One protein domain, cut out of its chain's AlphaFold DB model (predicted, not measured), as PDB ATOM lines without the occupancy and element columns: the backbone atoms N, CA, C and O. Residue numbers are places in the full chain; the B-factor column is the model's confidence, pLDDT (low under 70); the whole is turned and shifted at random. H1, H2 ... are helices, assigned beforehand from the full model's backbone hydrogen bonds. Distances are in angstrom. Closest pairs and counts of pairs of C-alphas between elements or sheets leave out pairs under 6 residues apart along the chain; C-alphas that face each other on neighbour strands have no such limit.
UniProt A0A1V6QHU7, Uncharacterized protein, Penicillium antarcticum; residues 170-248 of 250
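Overview. This is residues 170 to 248 of the 250 residues of an uncharacterized protein of Penicillium antarcticum (UniProt A0A1V6QHU7). Three helices, H1, H2 and H4, make a loosely closed bundle with their centres in a triangle; H2 and H4 run the same way, and the long H1 runs opposite ways to both. H3 packs on H4 at a steep angle, and the short last helix, H5, folds back onto H4. The printed part has 79 residues, with five named helices in the order H1, H2, H3, H4, H5 and no named strand; the class is all helix. It is compact, with a radius of gyration of the C-alphas of 12.1 A, and spans 35 by 27 by 18 A.

Arrangement. After residues 170 to 175, H1 takes residues 176 to 194. H2, residues 200 to 211, is close to H1 but not clearly touching, at a steep tilt of 40 degrees, opposite ways; their closest C-alphas, of Ser 187 and Glu 203, are 7.6 A apart. H3, residues 217 to 223, only just touches H2, with 3 pairs of C-alphas within 8 A, and H2 touches it with residues 208 to 211 alone; the closest C-alphas are those of Ile 211 and Ser 217, 6.2 A apart. H4, residues 233 to 243, is the hub, touching the four other helices. It touches residues 176 to 180 of H1 alone, at a shallow tilt of 25 degrees, opposite ways, closest at the C-alphas of Arg 176 and Glu 242, 5.3 A. It touches residues 200 to 204 of H2 alone, at a shallow tilt of 22 degrees, the same way, closest at the C-alphas of Phe 204 and Leu 234, 6.6 A. It touches H3 at a steep tilt of 58 degrees, opposite ways, closest at the C-alphas of Ile 220 and Cys 240, 7.0 A. H5, residues 245 to 248, touches H4, closest at the C-alphas of Lys 236 and Gly 248, 4.8 A. H1 is apart from H3 and H5, and H2 from H5. In H1, H2, H3 and H4 every O i to N i+4 pair is within hydrogen-bond range; H5 is too short for such a pair, and its one O i to N i+3 pair is within range.

Along the chain. H1 begins at C-alpha 176, (377.084, 319.640, 375.348), and is 26.8 A long from first to last C-alpha. H2 measures 16.7 A, H3 10.1 A, H4 15.6 A and H5 5.9 A. H4 begins at C-alpha 233, (365.510, 329.411, 365.630), and H5 ends at C-alpha 248, (364.315, 327.203, 374.776).

Size, cuts and confidence. The two C-alphas farthest apart, of Gly 195 and Glu 215, are 35.1 A from each other. The printed part has no cut. The links H1 to H2, H2 to H3 and H4 to H5 are tight, and H3 to H4 is short. Mean pLDDT of the printed part is 76.9; 24 residues are under 70, among them 193 to 198, 215 to 219, 221 to 226 and 245 to 248.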
ATOM      1  N   HIS A 170     379.802 314.841 365.094       88.69
ATOM      2  CA  HIS A 170     378.824 314.096 365.868       88.69
ATOM      3  C   HIS A 170     379.065 314.337 367.351       88.69
ATOM      4  O   HIS A 170     380.207 314.403 367.818       88.69
ATOM      5  N   TYR A 171     377.978 314.491 368.096       87.94
ATOM      6  CA  TYR A 171     378.039 314.462 369.543       87.94
ATOM      7  C   TYR A 171     378.305 313.019 369.979       87.94
ATOM      8  O   TYR A 171     377.748 312.101 369.401       87.94
ATOM      9  N   ASN A 172     379.173 312.816 370.971       85.69
ATOM     10  CA  ASN A 172     379.562 311.480 371.447       85.69
ATOM     11  C   ASN A 172     379.277 311.295 372.952       85.69
ATOM     12  O   ASN A 172     379.941 310.508 373.619       85.69
ATOM     13  N   GLY A 173     378.320 312.046 373.517       79.00
ATOM     14  CA  GLY A 173     377.943 311.927 374.937       79.00
ATOM     15  C   GLY A 173     378.835 312.684 375.937       79.00
ATOM     16  O   GLY A 173     378.884 312.301 377.101       79.00
ATOM     17  N   GLY A 174     379.544 313.731 375.494       82.25
ATOM     18  CA  GLY A 174     380.446 314.549 376.323       82.25
ATOM     19  C   GLY A 174     379.836 315.860 376.842       82.25
ATOM     20  O   GLY A 174     378.664 315.934 377.186       82.25
ATOM     21  N   ASP A 175     380.635 316.927 376.902       89.06
ATOM     22  CA  ASP A 175     380.134 318.261 377.261       89.06
ATOM     23  C   ASP A 175     379.327 318.878 376.104       89.06
ATOM     24  O   ASP A 175     379.873 319.206 375.044       89.06
ATOM     25  N   ARG A 176     378.020 319.066 376.326       89.19
ATOM     26  CA  ARG A 176     377.084 319.640 375.348       89.19
ATOM     27  C   ARG A 176     377.457 321.060 374.938       89.19
ATOM     28  O   ARG A 176     377.368 321.383 373.757       89.19
ATOM     29  N   ARG A 177     377.921 321.891 375.876       89.75
ATOM     30  CA  ARG A 177     378.287 323.286 375.590       89.75
ATOM     31  C   ARG A 177     379.539 323.360 374.726       89.75
ATOM     32  O   ARG A 177     379.601 324.145 373.781       89.75
ATOM     33  N   SER A 178     380.541 322.535 375.020       90.31
ATOM     34  CA  SER A 178     381.736 322.440 374.175       90.31
ATOM     35  C   SER A 178     381.402 321.940 372.767       90.31
ATOM     36  O   SER A 178     381.916 322.489 371.791       90.31
ATOM     37  N   PHE A 179     380.492 320.969 372.645       92.00
ATOM     38  CA  PHE A 179     379.999 320.495 371.352       92.00
ATOM     39  C   PHE A 179     379.283 321.592 370.550       92.00
ATOM     40  O   PHE A 179     379.637 321.825 369.396       92.00
ATOM     41  N   VAL A 180     378.327 322.304 371.157       91.69
ATOM     42  CA  VAL A 180     377.600 323.401 370.493       91.69
ATOM     43  C   VAL A 180     378.568 324.475 370.011       91.69
ATOM     44  O   VAL A 180     378.505 324.869 368.848       91.69
ATOM     45  N   LYS A 181     379.529 324.882 370.849       91.75
ATOM     46  CA  LYS A 181     380.574 325.838 370.449       91.75
ATOM     47  C   LYS A 181     381.387 325.349 369.252       91.75
ATOM     48  O   LYS A 181     381.653 326.131 368.342       91.75
ATOM     49  N   GLN A 182     381.784 324.077 369.234       91.00
ATOM     50  CA  GLN A 182     382.519 323.494 368.109       91.00
ATOM     51  C   GLN A 182     381.677 323.481 366.827       91.00
ATOM     52  O   GLN A 182     382.181 323.833 365.755       91.00
ATOM     53  N   PHE A 183     380.403 323.102 366.932       90.31
ATOM     54  CA  PHE A 183     379.482 323.062 365.803       90.31
ATOM     55  C   PHE A 183     379.263 324.464 365.219       90.31
ATOM     56  O   PHE A 183     379.473 324.663 364.023       90.31
ATOM     57  N   GLN A 184     378.953 325.450 366.068       90.44
ATOM     58  CA  GLN A 184     378.777 326.854 365.681       90.44
ATOM     59  C   GLN A 184     380.037 327.434 365.035       90.44
ATOM     60  O   GLN A 184     379.964 328.038 363.969       90.44
ATOM     61  N   ALA A 185     381.210 327.211 365.637       90.00
ATOM     62  CA  ALA A 185     382.471 327.695 365.085       90.00
ATOM     63  C   ALA A 185     382.767 327.097 363.699       90.00
ATOM     64  O   ALA A 185     383.360 327.762 362.851       90.00
ATOM     65  N   THR A 186     382.358 325.851 363.452       84.44
ATOM     66  CA  THR A 186     382.551 325.200 362.148       84.44
ATOM     67  C   THR A 186     381.534 325.693 361.117       84.44
ATOM     68  O   THR A 186     381.918 325.970 359.983       84.44
ATOM     69  N   SER A 187     380.274 325.888 361.517       82.62
ATOM     70  CA  SER A 187     379.241 326.515 360.683       82.62
ATOM     71  C   SER A 187     379.631 327.939 360.269       82.62
ATOM     72  O   SER A 187     379.580 328.290 359.091       82.62
ATOM     73  N   GLN A 188     380.153 328.736 361.205       85.38
ATOM     74  CA  GLN A 188     380.639 330.085 360.920       85.38
ATOM     75  C   GLN A 188     381.800 330.081 359.916       85.38
ATOM     76  O   GLN A 188     381.785 330.853 358.960       85.38
ATOM     77  N   LYS A 189     382.785 329.187 360.077       80.50
ATOM     78  CA  LYS A 189     383.881 329.042 359.100       80.50
ATOM     79  C   LYS A 189     383.368 328.663 357.713       80.50
ATOM     80  O   LYS A 189     383.884 329.151 356.711       80.50
ATOM     81  N   LEU A 190     382.351 327.805 357.644       71.81
ATOM     82  CA  LEU A 190     381.706 327.452 356.384       71.81
ATOM     83  C   LEU A 190     381.017 328.674 355.755       71.81
ATOM     84  O   LEU A 190     381.221 328.926 354.570       71.81
ATOM     85  N   ALA A 191     380.286 329.472 356.541       70.38
ATOM     86  CA  ALA A 191     379.673 330.721 356.081       70.38
ATOM     87  C   ALA A 191     380.711 331.725 355.545       70.38
ATOM     88  O   ALA A 191     380.513 332.349 354.503       70.38
ATOM     89  N   GLU A 192     381.853 331.856 356.223       74.38
ATOM     90  CA  GLU A 192     382.955 332.724 355.793       74.38
ATOM     91  C   GLU A 192     383.530 332.295 354.435       74.38
ATOM     92  O   GLU A 192     383.790 333.144 353.578       74.38
ATOM     93  N   ILE A 193     383.674 330.986 354.199       63.91
ATOM     94  CA  ILE A 193     384.153 330.443 352.919       63.91
ATOM     95  C   ILE A 193     383.095 330.590 351.824       63.91
ATOM     96  O   ILE A 193     383.440 330.959 350.707       63.91
ATOM     97  N   ILE A 194     381.819 330.334 352.122       63.22
ATOM     98  CA  ILE A 194     380.709 330.535 351.174       63.22
ATOM     99  C   ILE A 194     380.550 332.027 350.831       63.22
ATOM    100  O   ILE A 194     380.060 332.371 349.760       63.22
ATOM    101  N   GLY A 195     380.962 332.921 351.733       56.84
ATOM    102  CA  GLY A 195     380.756 334.361 351.609       56.84
ATOM    103  C   GLY A 195     379.346 334.812 351.999       56.84
ATOM    104  O   GLY A 195     379.062 336.002 351.905       56.84
ATOM    105  N   ASN A 196     378.499 333.889 352.469       62.25
ATOM    106  CA  ASN A 196     377.126 334.119 352.916       62.25
ATOM    107  C   ASN A 196     376.819 333.255 354.155       62.25
ATOM    108  O   ASN A 196     377.440 332.203 354.320       62.25
ATOM    109  N   PRO A 197     375.857 333.656 355.011       64.06
ATOM    110  CA  PRO A 197     375.384 332.816 356.110       64.06
ATOM    111  C   PRO A 197     374.917 331.439 355.619       64.06
ATOM    112  O   PRO A 197     374.321 331.335 354.544       64.06
ATOM    113  N   VAL A 198     375.164 330.389 356.409       66.50
ATOM    114  CA  VAL A 198     374.580 329.064 356.154       66.50
ATOM    115  C   VAL A 198     373.062 329.167 356.317       66.50
ATOM    116  O   VAL A 198     372.567 329.839 357.222       66.50
ATOM    117  N   ASP A 199     372.319 328.518 355.419       72.06
ATOM    118  CA  ASP A 199     370.863 328.469 355.503       72.06
ATOM    119  C   ASP A 199     370.407 327.859 356.839       72.06
ATOM    120  O   ASP A 199     370.884 326.801 357.257       72.06
ATOM    121  N   VAL A 200     369.456 328.527 357.497       70.94
ATOM    122  CA  VAL A 200     368.973 328.157 358.835       70.94
ATOM    123  C   VAL A 200     368.371 326.752 358.852       70.94
ATOM    124  O   VAL A 200     368.583 326.007 359.809       70.94
ATOM    125  N   ALA A 201     367.646 326.355 357.802       68.81
ATOM    126  CA  ALA A 201     367.050 325.026 357.722       68.81
ATOM    127  C   ALA A 201     368.118 323.946 357.497       68.81
ATOM    128  O   ALA A 201     368.040 322.866 358.090       68.81
ATOM    129  N   LEU A 202     369.143 324.244 356.693       70.31
ATOM    130  CA  LEU A 202     370.289 323.357 356.508       70.31
ATOM    131  C   LEU A 202     371.060 323.167 357.818       70.31
ATOM    132  O   LEU A 202     371.329 322.031 358.204       70.31
ATOM    133  N   GLU A 203     371.390 324.254 358.515       79.00
ATOM    134  CA  GLU A 203     372.104 324.204 359.791       79.00
ATOM    135  C   GLU A 203     371.304 323.468 360.869       79.00
ATOM    136  O   GLU A 203     371.857 322.609 361.559       79.00
ATOM    137  N   PHE A 204     369.993 323.714 360.949       78.62
ATOM    138  CA  PHE A 204     369.080 322.980 361.823       78.62
ATOM    139  C   PHE A 204     369.114 321.474 361.530       78.62
ATOM    140  O   PHE A 204     369.367 320.673 362.428       78.62
ATOM    141  N   SER A 205     368.911 321.079 360.267       75.00
ATOM    142  CA  SER A 205     368.924 319.669 359.861       75.00
ATOM    143  C   SER A 205     370.252 318.999 360.206       75.00
ATOM    144  O   SER A 205     370.259 317.888 360.732       75.00
ATOM    145  N   ARG A 206     371.381 319.671 359.953       80.25
ATOM    146  CA  ARG A 206     372.705 319.121 360.261       80.25
ATOM    147  C   ARG A 206     372.949 319.003 361.759       80.25
ATOM    148  O   ARG A 206     373.542 318.017 362.178       80.25
ATOM    149  N   PHE A 207     372.490 319.964 362.555       85.62
ATOM    150  CA  PHE A 207     372.614 319.883 364.007       85.62
ATOM    151  C   PHE A 207     371.798 318.717 364.570       85.62
ATOM    152  O   PHE A 207     372.314 317.955 365.383       85.62
ATOM    153  N   MET A 208     370.563 318.530 364.093       81.62
ATOM    154  CA  MET A 208     369.721 317.397 364.488       81.62
ATOM    155  C   MET A 208     370.354 316.053 364.115       81.62
ATOM    156  O   MET A 208     370.383 315.150 364.948       81.62
ATOM    157  N   ASP A 209     370.929 315.941 362.914       82.00
ATOM    158  CA  ASP A 209     371.685 314.754 362.496       82.00
ATOM    159  C   ASP A 209     372.926 314.522 363.381       82.00
ATOM    160  O   ASP A 209     373.246 313.385 363.723       82.00
ATOM    161  N   ALA A 210     373.622 315.589 363.784       85.50
ATOM    162  CA  ALA A 210     374.829 315.512 364.607       85.50
ATOM    163  C   ALA A 210     374.561 315.022 366.041       85.50
ATOM    164  O   ALA A 210     375.464 314.470 366.673       85.50
ATOM    165  N   ILE A 211     373.341 315.209 366.555       86.94
ATOM    166  CA  ILE A 211     372.916 314.750 367.888       86.94
ATOM    167  C   ILE A 211     372.009 313.510 367.839       86.94
ATOM    168  O   ILE A 211     371.586 313.018 368.891       86.94
ATOM    169  N   ALA A 212     371.685 313.018 366.639       77.75
ATOM    170  CA  ALA A 212     370.795 311.883 366.448       77.75
ATOM    171  C   ALA A 212     371.345 310.639 367.163       77.75
ATOM    172  O   ALA A 212     372.519 310.297 367.043       77.75
ATOM    173  N   GLY A 213     370.487 309.962 367.927       71.12
ATOM    174  CA  GLY A 213     370.864 308.779 368.709       71.12
ATOM    175  C   GLY A 213     371.242 309.059 370.166       71.12
ATOM    176  O   GLY A 213     371.439 308.110 370.923       71.12
ATOM    177  N   HIS A 214     371.276 310.325 370.597       77.62
ATOM    178  CA  HIS A 214     371.473 310.682 372.004       77.62
ATOM    179  C   HIS A 214     370.167 310.976 372.740       77.62
ATOM    180  O   HIS A 214     369.209 311.514 372.178       77.62
ATOM    181  N   GLU A 215     370.142 310.636 374.028       66.44
ATOM    182  CA  GLU A 215     368.995 310.844 374.909       66.44
ATOM    183  C   GLU A 215     368.608 312.334 374.959       66.44
ATOM    184  O   GLU A 215     369.451 313.206 375.185       66.44
ATOM    185  N   GLY A 216     367.337 312.632 374.678       65.06
ATOM    186  CA  GLY A 216     366.812 313.998 374.572       65.06
ATOM    187  C   GLY A 216     366.796 314.599 373.159       65.06
ATOM    188  O   GLY A 216     366.081 315.574 372.947       65.06
ATOM    189  N   SER A 217     367.478 314.008 372.167       69.19
ATOM    190  CA  SER A 217     367.444 314.497 370.770       69.19
ATOM    191  C   SER A 217     366.048 314.402 370.137       69.19
ATOM    192  O   SER A 217     365.595 315.340 369.486       69.19
ATOM    193  N   LEU A 218     365.329 313.305 370.397       64.44
ATOM    194  CA  LEU A 218     363.939 313.118 369.963       64.44
ATOM    195  C   LEU A 218     362.977 314.082 370.667       64.44
ATOM    196  O   LEU A 218     362.031 314.552 370.044       64.44
ATOM    197  N   LEU A 219     363.239 314.404 371.939       68.44
ATOM    198  CA  LEU A 219     362.435 315.359 372.704       68.44
ATOM    199  C   LEU A 219     362.616 316.779 372.150       68.44
ATOM    200  O   LEU A 219     361.644 317.491 371.950       68.44
ATOM    201  N   ILE A 220     363.849 317.161 371.806       71.25
ATOM    202  CA  ILE A 220     364.147 318.426 371.122       71.25
ATOM    203  C   ILE A 220     363.444 318.492 369.758       71.25
ATOM    204  O   ILE A 220     362.831 319.505 369.434       71.25
ATOM    205  N   ALA A 221     363.487 317.410 368.973       64.75
ATOM    206  CA  ALA A 221     362.820 317.348 367.670       64.75
ATOM    207  C   ALA A 221     361.290 317.481 367.773       64.75
ATOM    208  O   ALA A 221     360.668 318.088 366.904       64.75
ATOM    209  N   ALA A 222     360.695 316.890 368.813       63.00
ATOM    210  CA  ALA A 222     359.251 316.829 369.004       63.00
ATOM    211  C   ALA A 222     358.665 318.090 369.664       63.00
ATOM    212  O   ALA A 222     357.582 318.519 369.276       63.00
ATOM    213  N   GLU A 223     359.366 318.688 370.631       64.62
ATOM    214  CA  GLU A 223     358.804 319.724 371.513       64.62
ATOM    215  C   GLU A 223     359.105 321.162 371.067       64.62
ATOM    216  O   GLU A 223     358.338 322.072 371.370       64.62
ATOM    217  N   LEU A 224     360.204 321.421 370.345       66.25
ATOM    218  CA  LEU A 224     360.639 322.810 370.137       66.25
ATOM    219  C   LEU A 224     359.796 323.625 369.144       66.25
ATOM    220  O   LEU A 224     359.961 324.845 369.113       66.25
ATOM    221  N   GLY A 225     358.950 322.995 368.318       63.06
ATOM    222  CA  GLY A 225     358.070 323.695 367.368       63.06
ATOM    223  C   GLY A 225     358.764 324.838 366.611       63.06
ATOM    224  O   GLY A 225     358.242 325.952 366.570       63.06
ATOM    225  N   ILE A 226     359.980 324.606 366.097       67.75
ATOM    226  CA  ILE A 226     360.836 325.693 365.603       67.75
ATOM    227  C   ILE A 226     360.266 326.289 364.319       67.75
ATOM    228  O   ILE A 226     360.227 325.635 363.278       67.75
ATOM    229  N   ASP A 227     359.926 327.577 364.367       70.81
ATOM    230  CA  ASP A 227     359.762 328.378 363.160       70.81
ATOM    231  C   ASP A 227     361.141 328.681 362.563       70.81
ATOM    232  O   ASP A 227     361.841 329.588 363.012       70.81
ATOM    233  N   LEU A 228     361.537 327.919 361.540       68.31
ATOM    234  CA  LEU A 228     362.811 328.095 360.830       68.31
ATOM    235  C   LEU A 228     362.922 329.447 360.104       68.31
ATOM    236  O   LEU A 228     364.006 329.801 359.649       68.31
ATOM    237  N   LYS A 229     361.832 330.220 360.006       71.44
ATOM    238  CA  LYS A 229     361.863 331.604 359.511       71.44
ATOM    239  C   LYS A 229     362.285 332.603 360.589       71.44
ATOM    240  O   LYS A 229     362.603 333.746 360.266       71.44
ATOM    241  N   SER A 230     362.291 332.199 361.859       73.44
ATOM    242  CA  SER A 230     362.718 333.043 362.970       73.44
ATOM    243  C   SER A 230     364.245 333.176 363.001       73.44
ATOM    244  O   SER A 230     364.945 332.161 363.002       73.44
ATOM    245  N   PRO A 231     364.795 334.396 363.154       69.44
ATOM    246  CA  PRO A 231     366.239 334.593 363.305       69.44
ATOM    247  C   PRO A 231     366.795 333.985 364.605       69.44
ATOM    248  O   PRO A 231     368.006 333.852 364.759       69.44
ATOM    249  N   PHE A 232     365.926 333.596 365.545       79.06
ATOM    250  CA  PHE A 232     366.305 332.998 366.826       79.06
ATOM    251  C   PHE A 232     366.182 331.468 366.847       79.06
ATOM    252  O   PHE A 232     366.489 330.854 367.869       79.06
ATOM    253  N   ALA A 233     365.754 330.850 365.742       78.12
ATOM    254  CA  ALA A 233     365.510 329.411 365.630       78.12
ATOM    255  C   ALA A 233     366.703 328.565 366.105       78.12
ATOM    256  O   ALA A 233     366.564 327.714 366.984       78.12
ATOM    257  N   LEU A 234     367.897 328.855 365.582       81.94
ATOM    258  CA  LEU A 234     369.120 328.129 365.933       81.94
ATOM    259  C   LEU A 234     369.568 328.406 367.368       81.94
ATOM    260  O   LEU A 234     369.989 327.491 368.068       81.94
ATOM    261  N   HIS A 235     369.425 329.645 367.846       84.19
ATOM    262  CA  HIS A 235     369.783 329.991 369.222       84.19
ATOM    263  C   HIS A 235     368.939 329.212 370.238       84.19
ATOM    264  O   HIS A 235     369.478 328.662 371.197       84.19
ATOM    265  N   LYS A 236     367.627 329.103 369.988       82.88
ATOM    266  CA  LYS A 236     366.715 328.293 370.804       82.88
ATOM    267  C   LYS A 236     367.091 326.815 370.779       82.88
ATOM    268  O   LYS A 236     367.173 326.203 371.838       82.88
ATOM    269  N   LEU A 237     367.384 326.268 369.597       84.75
ATOM    270  CA  LEU A 237     367.816 324.877 369.445       84.75
ATOM    271  C   LEU A 237     369.070 324.570 370.271       84.75
ATOM    272  O   LEU A 237     369.090 323.610 371.043       84.75
ATOM    273  N   TYR A 238     370.108 325.394 370.125       88.94
ATOM    274  CA  TYR A 238     371.369 325.213 370.836       88.94
ATOM    275  C   TYR A 238     371.185 325.298 372.343       88.94
ATOM    276  O   TYR A 238     371.662 324.428 373.068       88.94
ATOM    277  N   ARG A 239     370.427 326.293 372.811       84.69
ATOM    278  CA  ARG A 239     370.130 326.457 374.231       84.69
ATOM    279  C   ARG A 239     369.347 325.273 374.795       84.69
ATOM    280  O   ARG A 239     369.702 324.776 375.858       84.69
ATOM    281  N   CYS A 240     368.350 324.765 374.068       85.75
ATOM    282  CA  CYS A 240     367.623 323.559 374.464       85.75
ATOM    283  C   CYS A 240     368.522 322.334 374.579       85.75
ATOM    284  O   CYS A 240     368.342 321.512 375.475       85.75
ATOM    285  N   PHE A 241     369.488 322.188 373.675       85.69
ATOM    286  CA  PHE A 241     370.434 321.089 373.763       85.69
ATOM    287  C   PHE A 241     371.368 321.245 374.972       85.69
ATOM    288  O   PHE A 241     371.538 320.292 375.736       85.69
ATOM    289  N   GLU A 242     371.928 322.439 375.191       86.31
ATOM    290  CA  GLU A 242     372.832 322.722 376.314       86.31
ATOM    291  C   GLU A 242     372.158 322.575 377.684       86.31
ATOM    292  O   GLU A 242     372.717 321.938 378.575       86.31
ATOM    293  N   GLU A 243     370.974 323.164 377.848       83.81
ATOM    294  CA  GLU A 243     370.345 323.413 379.153       83.81
ATOM    295  C   GLU A 243     369.091 322.551 379.392       83.81
ATOM    296  O   GLU A 243     368.608 322.471 380.519       83.81
ATOM    297  N   GLY A 244     368.587 321.859 378.363       75.88
ATOM    298  CA  GLY A 244     367.339 321.091 378.396       75.88
ATOM    299  C   GLY A 244     366.178 321.805 377.694       75.88
ATOM    300  O   GLY A 244     366.204 323.015 377.477       75.88
ATOM    301  N   VAL A 245     365.135 321.049 377.323       68.75
ATOM    302  CA  VAL A 245     364.015 321.538 376.489       68.75
ATOM    303  C   VAL A 245     363.307 322.752 377.104       68.75
ATOM    304  O   VAL A 245     362.972 323.688 376.382       68.75
ATOM    305  N   GLU A 246     363.184 322.803 378.431       68.88
ATOM    306  CA  GLU A 246     362.570 323.921 379.162       68.88
ATOM    307  C   GLU A 246     363.256 325.274 378.897       68.88
ATOM    308  O   GLU A 246     362.600 326.313 378.893       68.88
ATOM    309  N   ALA A 247     364.562 325.273 378.609       63.69
ATOM    310  CA  ALA A 247     365.350 326.490 378.448       63.69
ATOM    311  C   ALA A 247     365.137 327.225 377.110       63.69
ATOM    312  O   ALA A 247     365.462 328.410 377.017       63.69
ATOM    313  N   GLY A 248     364.606 326.564 376.075       57.38
ATOM    314  CA  GLY A 248     364.315 327.203 374.776       57.38
ATOM    315  C   GLY A 248     362.830 327.386 374.466       57.38
ATOM    316  O   GLY A 248     362.501 327.891 373.391       57.38
TER     317      GLY A 248